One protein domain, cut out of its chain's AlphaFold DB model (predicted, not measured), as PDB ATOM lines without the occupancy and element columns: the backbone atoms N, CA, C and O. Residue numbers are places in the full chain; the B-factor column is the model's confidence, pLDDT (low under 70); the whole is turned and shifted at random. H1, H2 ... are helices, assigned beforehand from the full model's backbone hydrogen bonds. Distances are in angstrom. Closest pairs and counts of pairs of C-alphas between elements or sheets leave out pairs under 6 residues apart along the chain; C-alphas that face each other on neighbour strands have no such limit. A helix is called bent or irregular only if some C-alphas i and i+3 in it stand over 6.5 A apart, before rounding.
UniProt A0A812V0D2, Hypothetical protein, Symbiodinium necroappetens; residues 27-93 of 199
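What this domain is: This is residues 27 to 93 of the 199 residues of the protein "Hypothetical protein" of Symbiodinium necroappetens (UniProt A0A812V0D2). The long helix H1 crosses H5 almost at a right angle, while H3 and H5 meet near their first residues and make a corner beside it. The short H2 folds back from the far end of H1, and from the end of H3 a loop, of which residues 66 to 71 stick out, returns to the short H4, which packs on H3. The printed part has 67 residues with five named helices, H1 to H5 in order along the chain, and no named strand; its class is all helix. It is compact, with a radius of gyration of the C-alphas of 11.5 A and spans of 34 by 28 by 17 A.

Where its parts are: H1 is residues 29 to 47, 26.2 A from first to last C-alpha, beginning at C-alpha 29 at (216.535, 268.850, 272.600). H2 is residues 49 to 52, 5.5 A long. H3 is residues 54 to 64, 15.1 A long, with C-alpha 54 at (213.369, 282.217, 262.784). H4 is residues 72 to 75, 5.8 A long. H5 is residues 77 to 91, 19.7 A long, and ends at C-alpha 91 at (207.722, 274.934, 278.363). H5 is neither bent nor irregular, but only just: C-alphas 88 and 91 are 6.3 A apart.

How they stand to each other: H1 touches H2 with residues 40 to 44 alone; their closest C-alphas, those of Leu 44 and Ser 52, are 5.6 A apart. H1 touches H5 with residues 33 to 37 alone, about perpendicular at 78 degrees, the closest C-alphas being those of Ile 33 and Ala 83 at 5.5 A. H1 and H3 are close but not clearly touching, about perpendicular at 84 degrees, with the closest C-alphas, of Arg 40 and Leu 57, 7.2 A apart. H3 touches H4, where the closest C-alphas, of Ala 58 and Thr 75, are 5.6 A apart. H5 touches H3 with residues 77 to 81 alone, about perpendicular at 73 degrees; the closest C-alphas are those of Ala 55 and Glu 77 at 5.5 A. H1 and H4 are apart, but only just, at 8.3 A. In H1, H3 and H5 every O i to N i+4 pair is within hydrogen-bond range; H2 and H4 are too short for such a pair.

The domain as a whole: The C-alphas of Glu 67 and Val 93, the two farthest apart, are 35.0 A from each other. The printed part has no cut. The links H1 to H2, H2 to H3 and H4 to H5 are tight, and that from H3 to H4 is short, with 7 residues. The mean pLDDT of the printed part is 83.2, and residues 66 to 74 are under 70.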
ATOM      1  N   ARG A  27     224.131 267.496 273.442       81.19
ATOM      2  CA  ARG A  27     223.044 268.230 274.116       81.19
ATOM      3  C   ARG A  27     221.679 267.630 273.797       81.19
ATOM      4  O   ARG A  27     221.442 267.247 272.653       81.19
ATOM      5  N   SER A  28     220.779 267.598 274.773       88.94
ATOM      6  CA  SER A  28     219.386 267.204 274.535       88.94
ATOM      7  C   SER A  28     218.601 268.280 273.792       88.94
ATOM      8  O   SER A  28     219.004 269.448 273.742       88.94
ATOM      9  N   ALA A  29     217.448 267.900 273.232       90.88
ATOM     10  CA  ALA A  29     216.535 268.850 272.600       90.88
ATOM     11  C   ALA A  29     216.147 269.986 273.559       90.88
ATOM     12  O   ALA A  29     216.161 271.148 273.162       90.88
ATOM     13  N   ILE A  30     215.894 269.671 274.835       93.75
ATOM     14  CA  ILE A  30     215.544 270.659 275.860       93.75
ATOM     15  C   ILE A  30     216.662 271.679 276.054       93.75
ATOM     16  O   ILE A  30     216.415 272.876 275.938       93.75
ATOM     17  N   GLN A  31     217.902 271.233 276.269       91.62
ATOM     18  CA  GLN A  31     219.044 272.143 276.416       91.62
ATOM     19  C   GLN A  31     219.184 273.077 275.208       91.62
ATOM     20  O   GLN A  31     219.356 274.284 275.374       91.62
ATOM     21  N   ARG A  32     219.037 272.533 273.993       89.62
ATOM     22  CA  ARG A  32     219.088 273.309 272.744       89.62
ATOM     23  C   ARG A  32     217.971 274.356 272.679       89.62
ATOM     24  O   ARG A  32     218.237 275.488 272.291       89.62
ATOM     25  N   ILE A  33     216.747 274.014 273.090       93.38
ATOM     26  CA  ILE A  33     215.616 274.956 273.124       93.38
ATOM     27  C   ILE A  33     215.899 276.120 274.087       93.38
ATOM     28  O   ILE A  33     215.715 277.274 273.708       93.38
ATOM     29  N   PHE A  34     216.389 275.847 275.302       93.38
ATOM     30  CA  PHE A  34     216.729 276.903 276.268       93.38
ATOM     31  C   PHE A  34     217.831 277.836 275.748       93.38
ATOM     32  O   PHE A  34     217.767 279.050 275.944       93.38
ATOM     33  N   GLU A  35     218.840 277.287 275.073       89.81
ATOM     34  CA  GLU A  35     219.908 278.081 274.467       89.81
ATOM     35  C   GLU A  35     219.397 278.963 273.324       89.81
ATOM     36  O   GLU A  35     219.739 280.148 273.279       89.81
ATOM     37  N   LEU A  36     218.559 278.407 272.441       90.62
ATOM     38  CA  LEU A  36     217.927 279.136 271.341       90.62
ATOM     39  C   LEU A  36     217.023 280.253 271.855       90.62
ATOM     40  O   LEU A  36     217.080 281.365 271.337       90.62
ATOM     41  N   GLU A  37     216.241 280.001 272.901       92.31
ATOM     42  CA  GLU A  37     215.411 281.041 273.503       92.31
ATOM     43  C   GLU A  37     216.265 282.135 274.147       92.31
ATOM     44  O   GLU A  37     216.048 283.327 273.920       92.31
ATOM     45  N   GLY A  38     217.294 281.749 274.903       90.62
ATOM     46  CA  GLY A  38     218.241 282.705 275.463       90.62
ATOM     47  C   GLY A  38     218.910 283.548 274.374       90.62
ATOM     48  O   GLY A  38     219.136 284.744 274.572       90.62
ATOM     49  N   PHE A  39     219.217 282.950 273.222       89.44
ATOM     50  CA  PHE A  39     219.752 283.645 272.055       89.44
ATOM     51  C   PHE A  39     218.730 284.602 271.429       89.44
ATOM     52  O   PHE A  39     219.054 285.779 271.251       89.44
ATOM     53  N   ARG A  40     217.490 284.148 271.198       89.56
ATOM     54  CA  ARG A  40     216.369 284.970 270.711       89.56
ATOM     55  C   ARG A  40     216.190 286.213 271.574       89.56
ATOM     56  O   ARG A  40     216.157 287.322 271.048       89.56
ATOM     57  N   LEU A  41     216.165 286.055 272.899       89.88
ATOM     58  CA  LEU A  41     216.005 287.167 273.839       89.88
ATOM     59  C   LEU A  41     217.175 288.162 273.797       89.88
ATOM     60  O   LEU A  41     216.959 289.364 273.951       89.88
ATOM     61  N   ARG A  42     218.415 287.701 273.578       88.56
ATOM     62  CA  ARG A  42     219.571 288.600 273.402       88.56
ATOM     63  C   ARG A  42     219.472 289.385 272.098       88.56
ATOM     64  O   ARG A  42     219.642 290.600 272.117       88.56
ATOM     65  N   LYS A  43     219.150 288.718 270.986       86.75
ATOM     66  CA  LYS A  43     219.007 289.374 269.679       86.75
ATOM     67  C   LYS A  43     217.833 290.343 269.645       86.75
ATOM     68  O   LYS A  43     217.996 291.443 269.127       86.75
ATOM     69  N   LEU A  44     216.717 290.005 270.291       86.31
ATOM     70  CA  LEU A  44     215.576 290.903 270.456       86.31
ATOM     71  C   LEU A  44     215.971 292.199 271.185       86.31
ATOM     72  O   LEU A  44     215.547 293.280 270.789       86.31
ATOM     73  N   LYS A  45     216.830 292.107 272.210       87.88
ATOM     74  CA  LYS A  45     217.350 293.281 272.933       87.88
ATOM     75  C   LYS A  45     218.327 294.115 272.099       87.88
ATOM     76  O   LYS A  45     218.315 295.334 272.218       87.88
ATOM     77  N   SER A  46     219.175 293.482 271.290       85.56
ATOM     78  CA  SER A  46     220.220 294.175 270.520       85.56
ATOM     79  C   SER A  46     219.746 294.737 269.175       85.56
ATOM     80  O   SER A  46     220.238 295.778 268.754       85.56
ATOM     81  N   HIS A  47     218.817 294.061 268.496       82.00
ATOM     82  CA  HIS A  47     218.408 294.366 267.117       82.00
ATOM     83  C   HIS A  47     216.897 294.621 266.962       82.00
ATOM     84  O   HIS A  47     216.429 294.866 265.851       82.00
ATOM     85  N   GLY A  48     216.123 294.576 268.053       81.69
ATOM     86  CA  GLY A  48     214.669 294.731 268.016       81.69
ATOM     87  C   GLY A  48     213.941 293.519 267.419       81.69
ATOM     88  O   GLY A  48     214.523 292.452 267.218       81.69
ATOM     89  N   ALA A  49     212.641 293.676 267.144       75.88
ATOM     90  CA  ALA A  49     211.752 292.578 266.738       75.88
ATOM     91  C   ALA A  49     212.196 291.863 265.448       75.88
ATOM     92  O   ALA A  49     212.115 290.638 265.373       75.88
ATOM     93  N   GLY A  50     212.744 292.595 264.471       70.12
ATOM     94  CA  GLY A  50     213.220 292.015 263.207       70.12
ATOM     95  C   GLY A  50     214.409 291.059 263.363       70.12
ATOM     96  O   GLY A  50     214.599 290.172 262.541       70.12
ATOM     97  N   GLY A  51     215.178 291.170 264.452       72.38
ATOM     98  CA  GLY A  51     216.265 290.237 264.767       72.38
ATOM     99  C   GLY A  51     215.807 288.919 265.403       72.38
ATOM    100  O   GLY A  51     216.649 288.086 265.716       72.38
ATOM    101  N   SER A  52     214.502 288.744 265.638       75.69
ATOM    102  CA  SER A  52     213.931 287.570 266.318       75.69
ATOM    103  C   SER A  52     213.207 286.594 265.384       75.69
ATOM    104  O   SER A  52     212.697 285.569 265.838       75.69
ATOM    105  N   GLU A  53     213.172 286.885 264.081       83.94
ATOM    106  CA  GLU A  53     212.560 285.995 263.097       83.94
ATOM    107  C   GLU A  53     213.352 284.682 262.956       83.94
ATOM    108  O   GLU A  53     214.585 284.718 262.904       83.94
ATOM    109  N   PRO A  54     212.688 283.513 262.835       82.75
ATOM    110  CA  PRO A  54     213.369 282.217 262.784       82.75
ATOM    111  C   PRO A  54     214.435 282.094 261.689       82.75
ATOM    112  O   PRO A  54     215.489 281.521 261.943       82.75
ATOM    113  N   ALA A  55     214.192 282.649 260.497       82.94
ATOM    114  CA  ALA A  55     215.143 282.605 259.383       82.94
ATOM    115  C   ALA A  55     216.409 283.430 259.671       82.94
ATOM    116  O   ALA A  55     217.528 282.972 259.438       82.94
ATOM    117  N   VAL A  56     216.237 284.627 260.240       83.50
ATOM    118  CA  VAL A  56     217.344 285.504 260.645       83.50
ATOM    119  C   VAL A  56     218.131 284.865 261.788       83.50
ATOM    120  O   VAL A  56     219.361 284.840 261.760       83.50
ATOM    121  N   LEU A  57     217.430 284.286 262.765       83.00
ATOM    122  CA  LEU A  57     218.054 283.586 263.880       83.00
ATOM    123  C   LEU A  57     218.811 282.341 263.424       83.00
ATOM    124  O   LEU A  57     219.896 282.119 263.939       83.00
ATOM    125  N   ALA A  58     218.307 281.574 262.454       82.62
ATOM    126  CA  ALA A  58     219.031 280.439 261.878       82.62
ATOM    127  C   ALA A  58     220.386 280.872 261.311       82.62
ATOM    128  O   ALA A  58     221.423 280.337 261.704       82.62
ATOM    129  N   GLN A  59     220.389 281.902 260.461       84.62
ATOM    130  CA  GLN A  59     221.611 282.428 259.852       84.62
ATOM    131  C   GLN A  59     222.589 282.972 260.900       84.62
ATOM    132  O   GLN A  59     223.774 282.649 260.870       84.62
ATOM    133  N   GLN A  60     222.100 283.772 261.852       83.44
ATOM    134  CA  GLN A  60     222.942 284.349 262.902       83.44
ATOM    135  C   GLN A  60     223.471 283.289 263.868       83.44
ATOM    136  O   GLN A  60     224.618 283.366 264.299       83.44
ATOM    137  N   PHE A  61     222.653 282.291 264.202       81.19
ATOM    138  CA  PHE A  61     223.064 281.197 265.070       81.19
ATOM    139  C   PHE A  61     224.155 280.368 264.389       81.19
ATOM    140  O   PHE A  61     225.167 280.102 265.019       81.19
ATOM    141  N   MET A  62     224.030 280.063 263.090       78.56
ATOM    142  CA  MET A  62     225.093 279.401 262.318       78.56
ATOM    143  C   MET A  62     226.411 280.183 262.322       78.56
ATOM    144  O   MET A  62     227.464 279.580 262.492       78.56
ATOM    145  N   GLN A  63     226.362 281.509 262.172       80.25
ATOM    146  CA  GLN A  63     227.560 282.363 262.176       80.25
ATOM    147  C   GLN A  63     228.271 282.405 263.536       80.25
ATOM    148  O   GLN A  63     229.481 282.607 263.592       80.25
ATOM    149  N   GLU A  64     227.531 282.239 264.633       76.38
ATOM    150  CA  GLU A  64     228.085 282.248 265.992       76.38
ATOM    151  C   GLU A  64     228.522 280.854 266.480       76.38
ATOM    152  O   GLU A  64     229.175 280.740 267.523       76.38
ATOM    153  N   LEU A  65     228.192 279.787 265.742       70.44
ATOM    154  CA  LEU A  65     228.627 278.436 266.075       70.44
ATOM    155  C   LEU A  65     230.064 278.186 265.595       70.44
ATOM    156  O   LEU A  65     230.391 278.458 264.442       70.44
ATOM    157  N   PRO A  66     230.941 277.619 266.443       62.38
ATOM    158  CA  PRO A  66     232.270 277.220 266.005       62.38
ATOM    159  C   PRO A  66     232.155 276.135 264.924       62.38
ATOM    160  O   PRO A  66     231.444 275.149 265.129       62.38
ATOM    161  N   GLU A  67     232.912 276.287 263.828       56.62
ATOM    162  CA  GLU A  67     232.916 275.468 262.589       56.62
ATOM    163  C   GLU A  67     232.960 273.937 262.806       56.62
ATOM    164  O   GLU A  67     232.658 273.150 261.919       56.62
ATOM    165  N   THR A  68     233.291 273.484 264.013       48.03
ATOM    166  CA  THR A  68     233.306 272.075 264.434       48.03
ATOM    167  C   THR A  68     231.933 271.451 264.750       48.03
ATOM    168  O   THR A  68     231.878 270.286 265.150       48.03
ATOM    169  N   ALA A  69     230.824 272.186 264.637       53.41
ATOM    170  CA  ALA A  69     229.482 271.676 264.935       53.41
ATOM    171  C   ALA A  69     228.834 271.012 263.703       53.41
ATOM    172  O   ALA A  69     227.971 271.589 263.057       53.41
ATOM    173  N   GLY A  70     229.249 269.786 263.382       49.97
ATOM    174  CA  GLY A  70     228.782 269.016 262.217       49.97
ATOM    175  C   GLY A  70     227.338 268.482 262.258       49.97
ATOM    176  O   GLY A  70     227.096 267.406 261.725       49.97
ATOM    177  N   GLU A  71     226.386 269.174 262.890       56.91
ATOM    178  CA  GLU A  71     224.955 268.819 262.830       56.91
ATOM    179  C   GLU A  71     224.163 269.939 262.133       56.91
ATOM    180  O   GLU A  71     223.623 270.829 262.793       56.91
ATOM    181  N   GLU A  72     224.076 269.882 260.798       56.19
ATOM    182  CA  GLU A  72     223.309 270.832 259.963       56.19
ATOM    183  C   GLU A  72     221.820 270.927 260.375       56.19
ATOM    184  O   GLU A  72     221.197 271.987 260.255       56.19
ATOM    185  N   ASP A  73     221.259 269.852 260.944       61.69
ATOM    186  CA  ASP A  73     219.839 269.762 261.315       61.69
ATOM    187  C   ASP A  73     219.427 270.729 262.438       61.69
ATOM    188  O   ASP A  73     218.304 271.244 262.436       61.69
ATOM    189  N   VAL A  74     220.325 271.016 263.389       64.44
ATOM    190  CA  VAL A  74     220.021 271.829 264.590       64.44
ATOM    191  C   VAL A  74     219.907 273.316 264.259       64.44
ATOM    192  O   VAL A  74     219.241 274.073 264.964       64.44
ATOM    193  N   THR A  75     220.539 273.729 263.166       71.50
ATOM    194  CA  THR A  75     220.531 275.103 262.660       71.50
ATOM    195  C   THR A  75     219.451 275.356 261.618       71.50
ATOM    196  O   THR A  75     219.302 276.488 261.160       71.50
ATOM    197  N   SER A  76     218.685 274.332 261.232       84.50
ATOM    198  CA  SER A  76     217.629 274.499 260.239       84.50
ATOM    199  C   SER A  76     216.531 275.443 260.744       84.50
ATOM    200  O   SER A  76     216.132 275.424 261.912       84.50
ATOM    201  N   GLU A  77     215.988 276.260 259.840       87.50
ATOM    202  CA  GLU A  77     214.879 277.165 260.158       87.50
ATOM    203  C   GLU A  77     213.667 276.398 260.716       87.50
ATOM    204  O   GLU A  77     213.007 276.849 261.655       87.50
ATOM    205  N   ALA A  78     213.397 275.209 260.166       89.12
ATOM    206  CA  ALA A  78     212.331 274.330 260.629       89.12
ATOM    207  C   ALA A  78     212.543 273.902 262.088       89.12
ATOM    208  O   ALA A  78     211.608 273.993 262.887       89.12
ATOM    209  N   TYR A  79     213.767 273.509 262.456       90.19
ATOM    210  CA  TYR A  79     214.102 273.142 263.830       90.19
ATOM    211  C   TYR A  79     213.919 274.321 264.788       90.19
ATOM    212  O   TYR A  79     213.258 274.172 265.814       90.19
ATOM    213  N   ILE A  80     214.437 275.506 264.447       90.88
ATOM    214  CA  ILE A  80     214.315 276.709 265.289       90.88
ATOM    215  C   ILE A  80     212.848 277.104 265.475       90.88
ATOM    216  O   ILE A  80     212.403 277.375 266.591       90.88
ATOM    217  N   ARG A  81     212.059 277.075 264.398       92.69
ATOM    218  CA  ARG A  81     210.617 277.340 264.451       92.69
ATOM    219  C   ARG A  81     209.897 276.356 265.374       92.69
ATOM    220  O   ARG A  81     209.051 276.772 266.165       92.69
ATOM    221  N   ASN A  82     210.214 275.067 265.287       93.81
ATOM    222  CA  ASN A  82     209.600 274.055 266.141       93.81
ATOM    223  C   ASN A  82     210.076 274.165 267.595       93.81
ATOM    224  O   ASN A  82     209.262 274.017 268.503       93.81
ATOM    225  N   ALA A  83     211.337 274.531 267.827       94.44
ATOM    226  CA  ALA A  83     211.867 274.822 269.154       94.44
ATOM    227  C   ALA A  83     211.094 275.959 269.839       94.44
ATOM    228  O   ALA A  83     210.702 275.810 270.996       94.44
ATOM    229  N   PHE A  84     210.800 277.053 269.127       94.62
ATOM    230  CA  PHE A  84     209.981 278.137 269.681       94.62
ATOM    231  C   PHE A  84     208.536 277.716 269.932       94.62
ATOM    232  O   PHE A  84     207.990 278.051 270.979       94.62
ATOM    233  N   LYS A  85     207.938 276.899 269.059       95.31
ATOM    234  CA  LYS A  85     206.612 276.324 269.340       95.31
ATOM    235  C   LYS A  85     206.620 275.487 270.618       95.31
ATOM    236  O   LYS A  85     205.725 275.645 271.443       95.31
ATOM    237  N   VAL A  86     207.625 274.630 270.811       96.94
ATOM    238  CA  VAL A  86     207.768 273.832 272.041       96.94
ATOM    239  C   VAL A  86     207.947 274.735 273.257       96.94
ATOM    240  O   VAL A  86     207.322 274.488 274.291       96.94
ATOM    241  N   TRP A  87     208.753 275.791 273.137       96.94
ATOM    242  CA  TRP A  87     208.924 276.777 274.197       96.94
ATOM    243  C   TRP A  87     207.590 277.418 274.595       96.94
ATOM    244  O   TRP A  87     207.221 277.398 275.764       96.94
ATOM    245  N   GLU A  88     206.841 277.919 273.617       96.19
ATOM    246  CA  GLU A  88     205.607 278.681 273.824       96.19
ATOM    247  C   GLU A  88     204.413 277.814 274.251       96.19
ATOM    248  O   GLU A  88     203.509 278.321 274.906       96.19
ATOM    249  N   ASN A  89     204.399 276.518 273.916       96.06
ATOM    250  CA  ASN A  89     203.263 275.633 274.205       96.06
ATOM    251  C   ASN A  89     203.525 274.666 275.366       96.06
ATOM    252  O   ASN A  89     202.662 274.496 276.219       96.06
ATOM    253  N   ILE A  90     204.693 274.014 275.409       97.50
ATOM    254  CA  ILE A  90     205.011 273.023 276.451       97.50
ATOM    255  C   ILE A  90     205.760 273.688 277.600       97.50
ATOM    256  O   ILE A  90     205.348 273.570 278.749       97.50
ATOM    257  N   LEU A  91     206.858 274.390 277.308       97.31
ATOM    258  CA  LEU A  91     207.722 274.934 278.363       97.31
ATOM    259  C   LEU A  91     207.165 276.216 278.999       97.31
ATOM    260  O   LEU A  91     207.610 276.595 280.079       97.31
ATOM    261  N   ALA A  92     206.173 276.852 278.376       96.75
ATOM    262  CA  ALA A  92     205.394 277.927 278.983       96.75
ATOM    263  C   ALA A  92     204.441 277.419 280.082       96.75
ATOM    264  O   ALA A  92     204.066 278.184 280.970       96.75
ATOM    265  N   VAL A  93     204.063 276.135 280.052       97.88
ATOM    266  CA  VAL A  93     203.248 275.507 281.097       97.88
ATOM    267  C   VAL A  93     204.176 275.053 282.219       97.88
ATOM    268  O   VAL A  93     204.892 274.062 282.086       97.88
TER     269      VAL A  93